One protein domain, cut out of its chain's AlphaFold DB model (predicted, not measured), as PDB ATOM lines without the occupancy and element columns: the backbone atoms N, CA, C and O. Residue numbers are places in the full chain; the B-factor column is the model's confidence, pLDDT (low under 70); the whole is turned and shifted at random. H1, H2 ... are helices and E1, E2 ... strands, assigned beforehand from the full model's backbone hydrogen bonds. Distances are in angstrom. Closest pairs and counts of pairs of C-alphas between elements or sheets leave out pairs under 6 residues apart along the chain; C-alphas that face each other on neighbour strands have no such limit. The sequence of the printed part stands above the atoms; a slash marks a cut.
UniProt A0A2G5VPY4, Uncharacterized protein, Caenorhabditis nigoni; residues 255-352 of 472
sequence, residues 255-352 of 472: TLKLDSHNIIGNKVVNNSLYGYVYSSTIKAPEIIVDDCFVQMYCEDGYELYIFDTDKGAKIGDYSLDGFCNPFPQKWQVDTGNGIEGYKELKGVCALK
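This is residues 255 to 352 of the 472 residues of an uncharacterized protein of Caenorhabditis nigoni (UniProt A0A2G5VPY4). Two sheets lie face to face as a sandwich, a strongly twisted one of five strands, E2 E3 E6 E7 E8, and a smaller one of four, E1 E9 E4 E5, with strands nearly aligned at 23 degrees. The one short helix, H1, covers the side of the smaller sheet that is turned away from the larger. The printed part has 98 residues, with named elements in the order E1 H1 E2 E3 E4 E5 E6 E7 E8 E9; the larger sheet is antiparallel, the smaller mixed, and the class is mostly strand. The whole is compact, with a radius of gyration of the C-alphas of 12.3 A and spans of 35 by 29 by 26 A.

The larger sheet runs E2, residues 286 to 290, E3, residues 293 to 297, E6, residues 320 to 325, E7, residues 330 to 334, and E8, residues 339 to 342. E2 and E3 form a hairpin, with N 288 and O 295 2.9 A apart. Between E3 and E6, N 294 and O 322 are 2.9 A apart. E6 E7 E8 is a meander, each strand the antiparallel neighbour of the one before; N 332 and O 323 are 2.7 A apart, and N 342 and O 331 2.8 A. The other sheet runs E1, residues 255 to 257, E9, residues 344 to 351, E4, residues 302 to 307, and E5, residues 312 to 316. E1 is parallel to E9, with N 347 and O 256 2.9 A apart. E9 and E4 are antiparallel, with N 305 and O 348 2.9 A apart. E4 and E5 form a hairpin, with N 306 and O 313 2.9 A apart. Across the sandwich, the closest C-alphas of E7 and E9 are those of Trp 331 and Leu 345, 6.7 A apart. H1, residues 272 to 278, is on the sheet E1 E9 E4 E5 at a height over the sheet of 8.7 A. It lies over E4 and runs slantwise to the strands, only just, at 58 degrees to E4 on the local plane. Its closest C-alphas to E9 are those of Val 277 and Ala 350, 5.9 A apart. In H1 every O i to N i+4 pair is within hydrogen-bond range.

E1 begins at C-alpha 255, (31.996, -9.881, -30.190). E9, the longest strand, measures 22.8 A from first to last C-alpha and ends at C-alpha 351, (41.748, -28.424, -31.931). E4 measures 16.2 A, E6 15.9 A and H1 9.9 A.

The C-alphas farthest apart are those of Gly 301 and Phe 327, 36.3 A. The printed part has no cut. The link E1 to H1 is long, with 14 residues. The mean pLDDT of the printed part is 86.1; residues 325 to 328 are under 70.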
ATOM      1  N   THR A 255      31.190  -8.706 -29.850       90.81
ATOM      2  CA  THR A 255      31.996  -9.881 -30.190       90.81
ATOM      3  C   THR A 255      32.986 -10.159 -29.069       90.81
ATOM      4  O   THR A 255      33.421  -9.247 -28.364       90.81
ATOM      5  N   LEU A 256      33.335 -11.430 -28.878       94.19
ATOM      6  CA  LEU A 256      34.335 -11.822 -27.891       94.19
ATOM      7  C   LEU A 256      35.170 -12.990 -28.409       94.19
ATOM      8  O   LEU A 256      34.633 -14.001 -28.859       94.19
ATOM      9  N   LYS A 257      36.493 -12.859 -28.294       95.75
ATOM     10  CA  LYS A 257      37.435 -13.961 -28.505       95.75
ATOM     11  C   LYS A 257      37.543 -14.761 -27.218       95.75
ATOM     12  O   LYS A 257      37.951 -14.219 -26.190       95.75
ATOM     13  N   LEU A 258      37.169 -16.028 -27.274       94.00
ATOM     14  CA  LEU A 258      37.313 -16.948 -26.161       94.00
ATOM     15  C   LEU A 258      38.601 -17.759 -26.304       94.00
ATOM     16  O   LEU A 258      38.933 -18.239 -27.385       94.00
ATOM     17  N   ASP A 259      39.304 -17.930 -25.195       90.81
ATOM     18  CA  ASP A 259      40.510 -18.740 -25.070       90.81
ATOM     19  C   ASP A 259      40.537 -19.448 -23.707       90.81
ATOM     20  O   ASP A 259      39.566 -19.404 -22.946       90.81
ATOM     21  N   SER A 260      41.647 -20.111 -23.376       84.25
ATOM     22  CA  SER A 260      41.792 -20.780 -22.084       84.25
ATOM     23  C   SER A 260      41.547 -19.840 -20.900       84.25
ATOM     24  O   SER A 260      40.910 -20.247 -19.939       84.25
ATOM     25  N   HIS A 261      41.970 -18.579 -20.954       83.56
ATOM     26  CA  HIS A 261      41.927 -17.672 -19.806       83.56
ATOM     27  C   HIS A 261      40.519 -17.181 -19.467       83.56
ATOM     28  O   HIS A 261      40.241 -16.889 -18.304       83.56
ATOM     29  N   ASN A 262      39.625 -17.073 -20.453       87.50
ATOM     30  CA  ASN A 262      38.301 -16.474 -20.258       87.50
ATOM     31  C   ASN A 262      37.116 -17.427 -20.506       87.50
ATOM     32  O   ASN A 262      35.974 -17.041 -20.227       87.50
ATOM     33  N   ILE A 263      37.361 -18.662 -20.968       86.38
ATOM     34  CA  ILE A 263      36.298 -19.634 -21.265       86.38
ATOM     35  C   ILE A 263      35.433 -19.915 -20.030       86.38
ATOM     36  O   ILE A 263      34.211 -19.877 -20.118       86.38
ATOM     37  N   ILE A 264      36.049 -20.078 -18.852       82.06
ATOM     38  CA  ILE A 264      35.354 -20.396 -17.590       82.06
ATOM     39  C   ILE A 264      34.363 -19.298 -17.193       82.06
ATOM     40  O   ILE A 264      33.240 -19.599 -16.785       82.06
ATOM     41  N   GLY A 265      34.758 -18.030 -17.344       83.31
ATOM     42  CA  GLY A 265      33.900 -16.879 -17.051       83.31
ATOM     43  C   GLY A 265      32.734 -16.718 -18.033       83.31
ATOM     44  O   GLY A 265      31.778 -16.011 -17.735       83.31
ATOM     45  N   ASN A 266      32.786 -17.400 -19.183       87.69
ATOM     46  CA  ASN A 266      31.792 -17.345 -20.255       87.69
ATOM     47  C   ASN A 266      31.037 -18.672 -20.422       87.69
ATOM     48  O   ASN A 266      30.658 -19.052 -21.530       87.69
ATOM     49  N   LYS A 267      30.813 -19.386 -19.316       83.75
ATOM     50  CA  LYS A 267      30.134 -20.681 -19.316       83.75
ATOM     51  C   LYS A 267      28.719 -20.610 -19.893       83.75
ATOM     52  O   LYS A 267      27.873 -19.885 -19.375       83.75
ATOM     53  N   VAL A 268      28.434 -21.473 -20.871       84.88
ATOM     54  CA  VAL A 268      27.080 -21.690 -21.407       84.88
ATOM     55  C   VAL A 268      26.465 -22.914 -20.735       84.88
ATOM     56  O   VAL A 268      26.897 -24.052 -20.932       84.88
ATOM     57  N   VAL A 269      25.480 -22.684 -19.869       76.06
ATOM     58  CA  VAL A 269      24.872 -23.742 -19.049       76.06
ATOM     59  C   VAL A 269      24.054 -24.694 -19.925       76.06
ATOM     60  O   VAL A 269      23.355 -24.264 -20.834       76.06
ATOM     61  N   ASN A 270      24.125 -25.999 -19.637       71.88
ATOM     62  CA  ASN A 270      23.389 -27.062 -20.340       71.88
ATOM     63  C   ASN A 270      23.648 -27.154 -21.856       71.88
ATOM     64  O   ASN A 270      22.855 -27.752 -22.580       71.88
ATOM     65  N   ASN A 271      24.771 -26.617 -22.340       80.94
ATOM     66  CA  ASN A 271      25.170 -26.724 -23.738       80.94
ATOM     67  C   ASN A 271      26.252 -27.803 -23.911       80.94
ATOM     68  O   ASN A 271      27.348 -27.697 -23.358       80.94
ATOM     69  N   SER A 272      25.953 -28.856 -24.677       77.12
ATOM     70  CA  SER A 272      26.896 -29.956 -24.911       77.12
ATOM     71  C   SER A 272      28.139 -29.494 -25.683       77.12
ATOM     72  O   SER A 272      29.247 -29.869 -25.314       77.12
ATOM     73  N   LEU A 273      27.996 -28.618 -26.684       84.88
ATOM     74  CA  LEU A 273      29.135 -28.082 -27.445       84.88
ATOM     75  C   LEU A 273      30.103 -27.304 -26.551       84.88
ATOM     76  O   LEU A 273      31.314 -27.426 -26.710       84.88
ATOM     77  N   TYR A 274      29.590 -26.559 -25.571       85.81
ATOM     78  CA  TYR A 274      30.443 -25.888 -24.594       85.81
ATOM     79  C   TYR A 274      31.275 -26.901 -23.795       85.81
ATOM     80  O   TYR A 274      32.468 -26.696 -23.593       85.81
ATOM     81  N   GLY A 275      30.674 -28.026 -23.387       78.19
ATOM     82  CA  GLY A 275      31.389 -29.126 -22.732       78.19
ATOM     83  C   GLY A 275      32.536 -29.676 -23.584       78.19
ATOM     84  O   GLY A 275      33.645 -29.833 -23.070       78.19
ATOM     85  N   TYR A 276      32.296 -29.886 -24.886       81.06
ATOM     86  CA  TYR A 276      33.317 -30.309 -25.857       81.06
ATOM     87  C   TYR A 276      34.495 -29.333 -25.903       81.06
ATOM     88  O   TYR A 276      35.648 -29.711 -25.708       81.06
ATOM     89  N   VAL A 277      34.197 -28.055 -26.133       87.62
ATOM     90  CA  VAL A 277      35.199 -26.992 -26.253       87.62
ATOM     91  C   VAL A 277      35.996 -26.864 -24.959       87.62
ATOM     92  O   VAL A 277      37.221 -26.833 -24.986       87.62
ATOM     93  N   TYR A 278      35.320 -26.869 -23.811       83.25
ATOM     94  CA  TYR A 278      35.956 -26.751 -22.502       83.25
ATOM     95  C   TYR A 278      36.922 -27.908 -22.187       83.25
ATOM     96  O   TYR A 278      37.891 -27.723 -21.453       83.25
ATOM     97  N   SER A 279      36.680 -29.095 -22.752       78.44
ATOM     98  CA  SER A 279      37.541 -30.283 -22.619       78.44
ATOM     99  C   SER A 279      38.542 -30.459 -23.766       78.44
ATOM    100  O   SER A 279      39.272 -31.452 -23.798       78.44
ATOM    101  N   SER A 280      38.616 -29.494 -24.682       83.44
ATOM    102  CA  SER A 280      39.522 -29.498 -25.830       83.44
ATOM    103  C   SER A 280      40.716 -28.572 -25.616       83.44
ATOM    104  O   SER A 280      40.693 -27.671 -24.783       83.44
ATOM    105  N   THR A 281      41.769 -28.773 -26.411       86.12
ATOM    106  CA  THR A 281      42.799 -27.737 -26.572       86.12
ATOM    107  C   THR A 281      42.186 -26.599 -27.378       86.12
ATOM    108  O   THR A 281      41.723 -26.833 -28.494       86.12
ATOM    109  N   ILE A 282      42.141 -25.397 -26.803       90.00
ATOM    110  CA  ILE A 282      41.453 -24.244 -27.392       90.00
ATOM    111  C   ILE A 282      42.360 -23.031 -27.520       90.00
ATOM    112  O   ILE A 282      43.351 -22.902 -26.801       90.00
ATOM    113  N   LYS A 283      41.974 -22.114 -28.403       92.69
ATOM    114  CA  LYS A 283      42.602 -20.804 -28.560       92.69
ATOM    115  C   LYS A 283      41.624 -19.773 -29.121       92.69
ATOM    116  O   LYS A 283      40.562 -20.127 -29.638       92.69
ATOM    117  N   ALA A 284      42.020 -18.507 -29.048       95.88
ATOM    118  CA  ALA A 284      41.263 -17.400 -29.615       95.88
ATOM    119  C   ALA A 284      41.177 -17.492 -31.154       95.88
ATOM    120  O   ALA A 284      42.196 -17.768 -31.795       95.88
ATOM    121  N   PRO A 285      40.001 -17.217 -31.748       96.94
ATOM    122  CA  PRO A 285      39.860 -17.075 -33.192       96.94
ATOM    123  C   PRO A 285      40.383 -15.722 -33.680       96.94
ATOM    124  O   PRO A 285      40.516 -14.748 -32.922       96.94
ATOM    125  N   GLU A 286      40.602 -15.633 -34.986       95.38
ATOM    126  CA  GLU A 286      40.715 -14.346 -35.659       95.38
ATOM    127  C   GLU A 286      39.305 -13.772 -35.846       95.38
ATOM    128  O   GLU A 286      38.368 -14.494 -36.178       95.38
ATOM    129  N   ILE A 287      39.134 -12.484 -35.531       92.50
ATOM    130  CA  ILE A 287      37.867 -11.758 -35.682       92.50
ATOM    131  C   ILE A 287      38.201 -10.439 -36.358       92.50
ATOM    132  O   ILE A 287      39.041  -9.694 -35.845       92.50
ATOM    133  N   ILE A 288      37.517 -10.169 -37.462       87.56
ATOM    134  CA  ILE A 288      37.542  -8.916 -38.205       87.56
ATOM    135  C   ILE A 288      36.134  -8.332 -38.105       87.56
ATOM    136  O   ILE A 288      35.164  -9.017 -38.421       87.56
ATOM    137  N   VAL A 289      36.018  -7.097 -37.618       82.19
ATOM    138  CA  VAL A 289      34.749  -6.359 -37.575       82.19
ATOM    139  C   VAL A 289      34.927  -5.096 -38.398       82.19
ATOM    140  O   VAL A 289      35.839  -4.318 -38.117       82.19
ATOM    141  N   ASP A 290      34.066  -4.921 -39.392       75.75
ATOM    142  CA  ASP A 290      34.022  -3.741 -40.253       75.75
ATOM    143  C   ASP A 290      32.578  -3.238 -40.303       75.75
ATOM    144  O   ASP A 290      31.683  -3.935 -40.785       75.75
ATOM    145  N   ASP A 291      32.326  -2.074 -39.705       74.94
ATOM    146  CA  ASP A 291      30.990  -1.528 -39.452       74.94
ATOM    147  C   ASP A 291      30.009  -2.546 -38.832       74.94
ATOM    148  O   ASP A 291      30.064  -2.874 -37.645       74.94
ATOM    149  N   CYS A 292      29.072  -3.036 -39.641       77.06
ATOM    150  CA  CYS A 292      28.027  -3.978 -39.265       77.06
ATOM    151  C   CYS A 292      28.329  -5.401 -39.729       77.06
ATOM    152  O   CYS A 292      27.444  -6.247 -39.670       77.06
ATOM    153  N   PHE A 293      29.534  -5.679 -40.208       81.25
ATOM    154  CA  PHE A 293      29.953  -6.984 -40.687       81.25
ATOM    155  C   PHE A 293      30.979  -7.599 -39.735       81.25
ATOM    156  O   PHE A 293      31.844  -6.910 -39.195       81.25
ATOM    157  N   VAL A 294      30.877  -8.908 -39.524       86.50
ATOM    158  CA  VAL A 294      31.869  -9.691 -38.793       86.50
ATOM    159  C   VAL A 294      32.305 -10.871 -39.635       86.50
ATOM    160  O   VAL A 294      31.477 -11.582 -40.196       86.50
ATOM    161  N   GLN A 295      33.608 -11.105 -39.643       90.25
ATOM    162  CA  GLN A 295      34.202 -12.341 -40.108       90.25
ATOM    163  C   GLN A 295      35.011 -12.963 -38.974       90.25
ATOM    164  O   GLN A 295      35.754 -12.277 -38.268       90.25
ATOM    165  N   MET A 296      34.856 -14.268 -38.780       94.06
ATOM    166  CA  MET A 296      35.523 -15.016 -37.723       94.06
ATOM    167  C   MET A 296      35.999 -16.366 -38.242       94.06
ATOM    168  O   MET A 296      35.237 -17.084 -38.877       94.06
ATOM    169  N   TYR A 297      37.243 -16.734 -37.959       94.69
ATOM    170  CA  TYR A 297      37.808 -17.999 -38.424       94.69
ATOM    171  C   TYR A 297      38.925 -18.506 -37.514       94.69
ATOM    172  O   TYR A 297      39.431 -17.798 -36.636       94.69
ATOM    173  N   CYS A 298      39.280 -19.769 -37.727       95.38
ATOM    174  CA  CYS A 298      40.364 -20.462 -37.049       95.38
ATOM    175  C   CYS A 298      41.494 -20.775 -38.029       95.38
ATOM    176  O   CYS A 298      41.287 -20.793 -39.239       95.38
ATOM    177  N   GLU A 299      42.690 -21.027 -37.499       93.44
ATOM    178  CA  GLU A 299      43.794 -21.548 -38.309       93.44
ATOM    179  C   GLU A 299      43.581 -23.027 -38.663       93.44
ATOM    180  O   GLU A 299      42.815 -23.737 -38.001       93.44
ATOM    181  N   ASP A 300      44.339 -23.504 -39.649       91.31
ATOM    182  CA  ASP A 300      44.339 -24.904 -40.060       91.31
ATOM    183  C   ASP A 300      44.580 -25.860 -38.880       91.31
ATOM    184  O   ASP A 300      45.490 -25.693 -38.065       91.31
ATOM    185  N   GLY A 301      43.761 -26.908 -38.805       89.19
ATOM    186  CA  GLY A 301      43.807 -27.892 -37.722       89.19
ATOM    187  C   GLY A 301      42.921 -27.554 -36.521       89.19
ATOM    188  O   GLY A 301      42.841 -28.364 -35.596       89.19
ATOM    189  N   TYR A 302      42.210 -26.424 -36.538       93.50
ATOM    190  CA  TYR A 302      41.193 -26.073 -35.549       93.50
ATOM    191  C   TYR A 302      39.812 -25.918 -36.190       93.50
ATOM    192  O   TYR A 302      39.678 -25.469 -37.321       93.50
ATOM    193  N   GLU A 303      38.778 -26.246 -35.423       93.62
ATOM    194  CA  GLU A 303      37.380 -26.036 -35.783       93.62
ATOM    195  C   GLU A 303      36.811 -24.846 -34.998       93.62
ATOM    196  O   GLU A 303      37.053 -24.707 -33.793       93.62
ATOM    197  N   LEU A 304      36.035 -23.997 -35.675       95.19
ATOM    198  CA  LEU A 304      35.369 -22.844 -35.083       95.19
ATOM    199  C   LEU A 304      34.053 -23.244 -34.409       95.19
ATOM    200  O   LEU A 304      33.193 -23.913 -34.995       95.19
ATOM    201  N   TYR A 305      33.878 -22.756 -33.185       94.44
ATOM    202  CA  TYR A 305      32.649 -22.839 -32.411       94.44
ATOM    203  C   TYR A 305      32.231 -21.439 -31.976       94.44
ATOM    204  O   TYR A 305      33.069 -20.626 -31.578       94.44
ATOM    205  N   ILE A 306      30.929 -21.177 -32.020       95.38
ATOM    206  CA  ILE A 306      30.347 -19.922 -31.553       95.38
ATOM    207  C   ILE A 306      29.339 -20.157 -30.443       95.38
ATOM    208  O   ILE A 306      28.638 -21.170 -30.414       95.38
ATOM    209  N   PHE A 307      29.247 -19.189 -29.544       94.38
ATOM    210  CA  PHE A 307      28.369 -19.214 -28.391       94.38
ATOM    211  C   PHE A 307      27.676 -17.868 -28.201       94.38
ATOM    212  O   PHE A 307      28.241 -16.813 -28.484       94.38
ATOM    213  N   ASP A 308      26.460 -17.943 -27.675       92.69
ATOM    214  CA  ASP A 308      25.768 -16.859 -26.980       92.69
ATOM    215  C   ASP A 308      25.656 -17.248 -25.492       92.69
ATOM    216  O   ASP A 308      26.267 -18.203 -25.015       92.69
ATOM    217  N   THR A 309      24.842 -16.523 -24.742       86.62
ATOM    218  CA  THR A 309      24.578 -16.732 -23.319       86.62
ATOM    219  C   THR A 309      23.887 -18.074 -23.038       86.62
ATOM    220  O   THR A 309      24.097 -18.669 -21.984       86.62
ATOM    221  N   ASP A 310      23.060 -18.556 -23.967       87.25
ATOM    222  CA  ASP A 310      22.155 -19.700 -23.793       87.25
ATOM    223  C   ASP A 310      22.260 -20.767 -24.896       87.25
ATOM    224  O   ASP A 310      21.652 -21.833 -24.790       87.25
ATOM    225  N   LYS A 311      23.050 -20.524 -25.945       90.19
ATOM    226  CA  LYS A 311      23.178 -21.433 -27.088       90.19
ATOM    227  C   LYS A 311      24.576 -21.416 -27.695       90.19
ATOM    228  O   LYS A 311      25.411 -20.587 -27.348       90.19
ATOM    229  N   GLY A 312      24.821 -22.337 -28.619       90.31
ATOM    230  CA  GLY A 312      26.053 -22.381 -29.393       90.31
ATOM    231  C   GLY A 312      25.919 -23.268 -30.619       90.31
ATOM    232  O   GLY A 312      25.011 -24.098 -30.685       90.31
ATOM    233  N   ALA A 313      26.831 -23.086 -31.565       91.62
ATOM    234  CA  ALA A 313      26.877 -23.813 -32.823       91.62
ATOM    235  C   ALA A 313      28.322 -24.170 -33.191       91.62
ATOM    236  O   ALA A 313      29.266 -23.447 -32.863       91.62
ATOM    237  N   LYS A 314      28.486 -25.300 -33.884       91.44
ATOM    238  CA  LYS A 314      29.742 -25.683 -34.532       91.44
ATOM    239  C   LYS A 314      29.713 -25.162 -35.967       91.44
ATOM    240  O   LYS A 314      28.805 -25.525 -36.704       91.44
ATOM    241  N   ILE A 315      30.712 -24.372 -36.345       92.19
ATOM    242  CA  ILE A 315      30.898 -23.886 -37.721       92.19
ATOM    243  C   ILE A 315      31.834 -24.826 -38.495       92.19
ATOM    244  O   ILE A 315      31.589 -25.135 -39.658       92.19
ATOM    245  N   GLY A 316      32.856 -25.367 -37.822       87.75
ATOM    246  CA  GLY A 316      33.823 -26.294 -38.420       87.75
ATOM    247  C   GLY A 316      35.048 -25.573 -38.976       87.75
ATOM    248  O   GLY A 316      35.509 -24.606 -38.378       87.75
ATOM    249  N   ASP A 317      35.582 -26.052 -40.099       86.56
ATOM    250  CA  ASP A 317      36.835 -25.548 -40.691       86.56
ATOM    251  C   ASP A 317      36.640 -24.266 -41.537       86.56
ATOM    252  O   ASP A 317      37.564 -23.812 -42.206       86.56
ATOM    253  N   TYR A 318      35.428 -23.707 -41.567       82.56
ATOM    254  CA  TYR A 318      35.072 -22.565 -42.410       82.56
ATOM    255  C   TYR A 318      35.108 -21.249 -41.633       82.56
ATOM    256  O   TYR A 318      34.907 -21.218 -40.415       82.56
ATOM    257  N   SER A 319      35.300 -20.146 -42.359       86.75
ATOM    258  CA  SER A 319      35.034 -18.816 -41.826       86.75
ATOM    259  C   SER A 319      33.535 -18.614 -41.625       86.75
ATOM    260  O   SER A 319      32.714 -18.994 -42.459       86.75
ATOM    261  N   LEU A 320      33.191 -17.989 -40.510       89.25
ATOM    262  CA  LEU A 320      31.864 -17.491 -40.224       89.25
ATOM    263  C   LEU A 320      31.776 -16.034 -40.657       89.25
ATOM    264  O   LEU A 320      32.515 -15.201 -40.131       89.25
ATOM    265  N   ASP A 321      30.817 -15.735 -41.521       86.75
ATOM    266  CA  ASP A 321      30.454 -14.372 -41.881       86.75
ATOM    267  C   ASP A 321      29.100 -14.020 -41.252       86.75
ATOM    268  O   ASP A 321      28.177 -14.841 -41.182       86.75
ATOM    269  N   GLY A 322      28.979 -12.791 -40.764       82.94
ATOM    270  CA  GLY A 322      27.788 -12.326 -40.078       82.94
ATOM    271  C   GLY A 322      27.548 -10.844 -40.239       82.94
ATOM    272  O   GLY A 322      28.460 -10.068 -40.508       82.94
ATOM    273  N   PHE A 323      26.304 -10.441 -40.018       83.31
ATOM    274  CA  PHE A 323      25.908  -9.039 -40.031       83.31
ATOM    275  C   PHE A 323      25.193  -8.661 -38.736       83.31
ATOM    276  O   PHE A 323      24.324  -9.378 -38.245       83.31
ATOM    277  N   CYS A 324      25.566  -7.534 -38.146       81.75
ATOM    278  CA  CYS A 324      24.914  -6.978 -36.974       81.75
ATOM    279  C   CYS A 324      23.594  -6.353 -37.407       81.75
ATOM    280  O   CYS A 324      23.566  -5.409 -38.193       81.75
ATOM    281  N   ASN A 325      22.488  -6.864 -36.871       68.81
ATOM    282  CA  ASN A 325      21.207  -6.196 -36.985       68.81
ATOM    283  C   ASN A 325      21.129  -5.098 -35.903       68.81
ATOM    284  O   ASN A 325      21.108  -5.434 -34.711       68.81
ATOM    285  N   PRO A 326      21.062  -3.806 -36.280       60.41
ATOM    286  CA  PRO A 326      21.153  -2.686 -35.344       60.41
ATOM    287  C   PRO A 326      19.908  -2.506 -34.459       60.41
ATOM    288  O   PRO A 326      19.979  -1.788 -33.464       60.41
ATOM    289  N   PHE A 327      18.780  -3.167 -34.753       58.31
ATOM    290  CA  PHE A 327      17.564  -3.040 -33.937       58.31
ATOM    291  C   PHE A 327      17.508  -4.016 -32.741       58.31
ATOM    292  O   PHE A 327      17.383  -3.551 -31.610       58.31
ATOM    293  N   PRO A 328      17.684  -5.351 -32.886       67.75
ATOM    294  CA  PRO A 328      17.856  -6.217 -31.724       67.75
ATOM    295  C   PRO A 328      19.283  -6.148 -31.150       67.75
ATOM    296  O   PRO A 328      19.522  -6.778 -30.120       67.75
ATOM    297  N   GLN A 329      20.216  -5.448 -31.817       76.00
ATOM    298  CA  GLN A 329      21.656  -5.469 -31.523       76.00
ATOM    299  C   GLN A 329      22.165  -6.912 -31.424       76.00
ATOM    300  O   GLN A 329      22.806  -7.319 -30.454       76.00
ATOM    301  N   LYS A 330      21.798  -7.714 -32.432       86.19
ATOM    302  CA  LYS A 330      22.185  -9.121 -32.551       86.19
ATOM    303  C   LYS A 330      22.909  -9.355 -33.861       86.19
ATOM    304  O   LYS A 330      22.442  -8.918 -34.910       86.19
ATOM    305  N   TRP A 331      23.978 -10.130 -33.804       88.31
ATOM    306  CA  TRP A 331      24.588 -10.727 -34.980       88.31
ATOM    307  C   TRP A 331      23.624 -11.709 -35.630       88.31
ATOM    308  O   TRP A 331      22.994 -12.506 -34.941       88.31
ATOM    309  N   GLN A 332      23.518 -11.655 -36.947       87.62
ATOM    310  CA  GLN A 332      22.878 -12.660 -37.775       87.62
ATOM    311  C   GLN A 332      23.968 -13.398 -38.531       87.62
ATOM    312  O   GLN A 332      24.722 -12.791 -39.289       87.62
ATOM    313  N   VAL A 333      24.075 -14.693 -38.267       86.31
ATOM    314  CA  VAL A 333      25.137 -15.553 -38.793       86.31
ATOM    315  C   VAL A 333      24.519 -16.817 -39.366       86.31
ATOM    316  O   VAL A 333      23.556 -17.343 -38.802       86.31
ATOM    317  N   ASP A 334      25.059 -17.305 -40.477       81.88
ATOM    318  CA  ASP A 334      24.670 -18.604 -41.022       81.88
ATOM    319  C   ASP A 334      25.463 -19.710 -40.320       81.88
ATOM    320  O   ASP A 334      26.691 -19.733 -40.342       81.88
ATOM    321  N   THR A 335      24.752 -20.624 -39.661       80.38
ATOM    322  CA  THR A 335      25.364 -21.751 -38.938       80.38
ATOM    323  C   THR A 335      25.412 -23.039 -39.766       80.38
ATOM    324  O   THR A 335      25.742 -24.098 -39.236       80.38
ATOM    325  N   GLY A 336      25.028 -22.986 -41.046       71.31
ATOM    326  CA  GLY A 336      24.833 -24.154 -41.911       71.31
ATOM    327  C   GLY A 336      23.446 -24.797 -41.777       71.31
ATOM    328  O   GLY A 336      23.068 -25.617 -42.611       71.31
ATOM    329  N   ASN A 337      22.659 -24.391 -40.772       71.75
ATOM    330  CA  ASN A 337      21.236 -24.724 -40.626       71.75
ATOM    331  C   ASN A 337      20.318 -23.523 -40.937       71.75
ATOM    332  O   ASN A 337      19.120 -23.570 -40.653       71.75
ATOM    333  N   GLY A 338      20.879 -22.449 -41.505       73.88
ATOM    334  CA  GLY A 338      20.211 -21.178 -41.760       73.88
ATOM    335  C   GLY A 338      20.724 -20.039 -40.877       73.88
ATOM    336  O   GLY A 338      21.591 -20.215 -40.014       73.88
ATOM    337  N   ILE A 339      20.156 -18.850 -41.109       76.88
ATOM    338  CA  ILE A 339      20.532 -17.617 -40.414       76.88
ATOM    339  C   ILE A 339      19.933 -17.601 -39.006       76.88
ATOM    340  O   ILE A 339      18.714 -17.636 -38.827       76.88
ATOM    341  N   GLU A 340      20.795 -17.463 -38.003       83.38
ATOM    342  CA  GLU A 340      20.420 -17.361 -36.598       83.38
ATOM    343  C   GLU A 340      20.908 -16.063 -35.946       83.38
ATOM    344  O   GLU A 340      21.971 -15.541 -36.269       83.38
ATOM    345  N   GLY A 341      20.144 -15.569 -34.963       87.50
ATOM    346  CA  GLY A 341      20.482 -14.370 -34.188       87.50
ATOM    347  C   GLY A 341      21.279 -14.657 -32.907       87.50
ATOM    348  O   GLY A 341      20.878 -15.538 -32.146       87.50
ATOM    349  N   TYR A 342      22.325 -13.874 -32.628       90.69
ATOM    350  CA  TYR A 342      23.192 -13.938 -31.439       90.69
ATOM    351  C   TYR A 342      23.329 -12.549 -30.796       90.69
ATOM    352  O   TYR A 342      23.726 -11.602 -31.465       90.69
ATOM    353  N   LYS A 343      23.008 -12.400 -29.507       88.56
ATOM    354  CA  LYS A 343      23.173 -11.145 -28.740       88.56
ATOM    355  C   LYS A 343      24.637 -10.772 -28.564       88.56
ATOM    356  O   LYS A 343      25.012  -9.615 -28.711       88.56
ATOM    357  N   GLU A 344      25.451 -11.762 -28.238       90.62
ATOM    358  CA  GLU A 344      26.890 -11.620 -28.094       90.62
ATOM    359  C   GLU A 344      27.530 -12.789 -28.837       90.62
ATOM    360  O   GLU A 344      27.245 -13.944 -28.530       90.62
ATOM    361  N   LEU A 345      28.335 -12.495 -29.857       93.56
ATOM    362  CA  LEU A 345      28.957 -13.523 -30.687       93.56
ATOM    363  C   LEU A 345      30.328 -13.873 -30.105       93.56
ATOM    364  O   LEU A 345      31.319 -13.173 -30.332       93.56
ATOM    365  N   LYS A 346      30.366 -14.944 -29.311       96.19
ATOM    366  CA  LYS A 346      31.577 -15.426 -28.640       96.19
ATOM    367  C   LYS A 346      32.185 -16.567 -29.440       96.19
ATOM    368  O   LYS A 346      31.558 -17.610 -29.568       96.19
ATOM    369  N   GLY A 347      33.387 -16.379 -29.967       96.25
ATOM    370  CA  GLY A 347      34.059 -17.367 -30.810       96.25
ATOM    371  C   GLY A 347      35.218 -18.061 -30.115       96.25
ATOM    372  O   GLY A 347      35.973 -17.407 -29.400       96.25
ATOM    373  N   VAL A 348      35.404 -19.353 -30.376       96.31
ATOM    374  CA  VAL A 348      36.536 -20.157 -29.891       96.31
ATOM    375  C   VAL A 348      36.966 -21.178 -30.933       96.31
ATOM    376  O   VAL A 348      36.131 -21.822 -31.569       96.31
ATOM    377  N   CYS A 349      38.276 -21.357 -31.071       96.06
ATOM    378  CA  CYS A 349      38.856 -22.418 -31.880       96.06
ATOM    379  C   CYS A 349      39.167 -23.619 -30.995       96.06
ATOM    380  O   CYS A 349      39.897 -23.472 -30.016       96.06
ATOM    381  N   ALA A 350      38.663 -24.801 -31.348       91.62
ATOM    382  CA  ALA A 350      39.009 -26.057 -30.686       91.62
ATOM    383  C   ALA A 350      39.805 -26.954 -31.634       91.62
ATOM    384  O   ALA A 350      39.472 -27.066 -32.811       91.62
ATOM    385  N   LEU A 351      40.877 -27.569 -31.129       88.50
ATOM    386  CA  LEU A 351      41.748 -28.424 -31.931       88.50
ATOM    387  C   LEU A 351      40.926 -29.556 -32.545       88.50
ATOM    388  O   LEU A 351      40.240 -30.292 -31.831       88.50
ATOM    389  N   LYS A 352      41.030 -29.716 -33.864       85.44
ATOM    390  CA  LYS A 352      40.332 -30.765 -34.587       85.44
ATOM    391  C   LYS A 352      40.873 -32.113 -34.138       85.44
ATOM    392  O   LYS A 352      42.036 -32.450 -34.361       85.44
TER     393      LYS A 352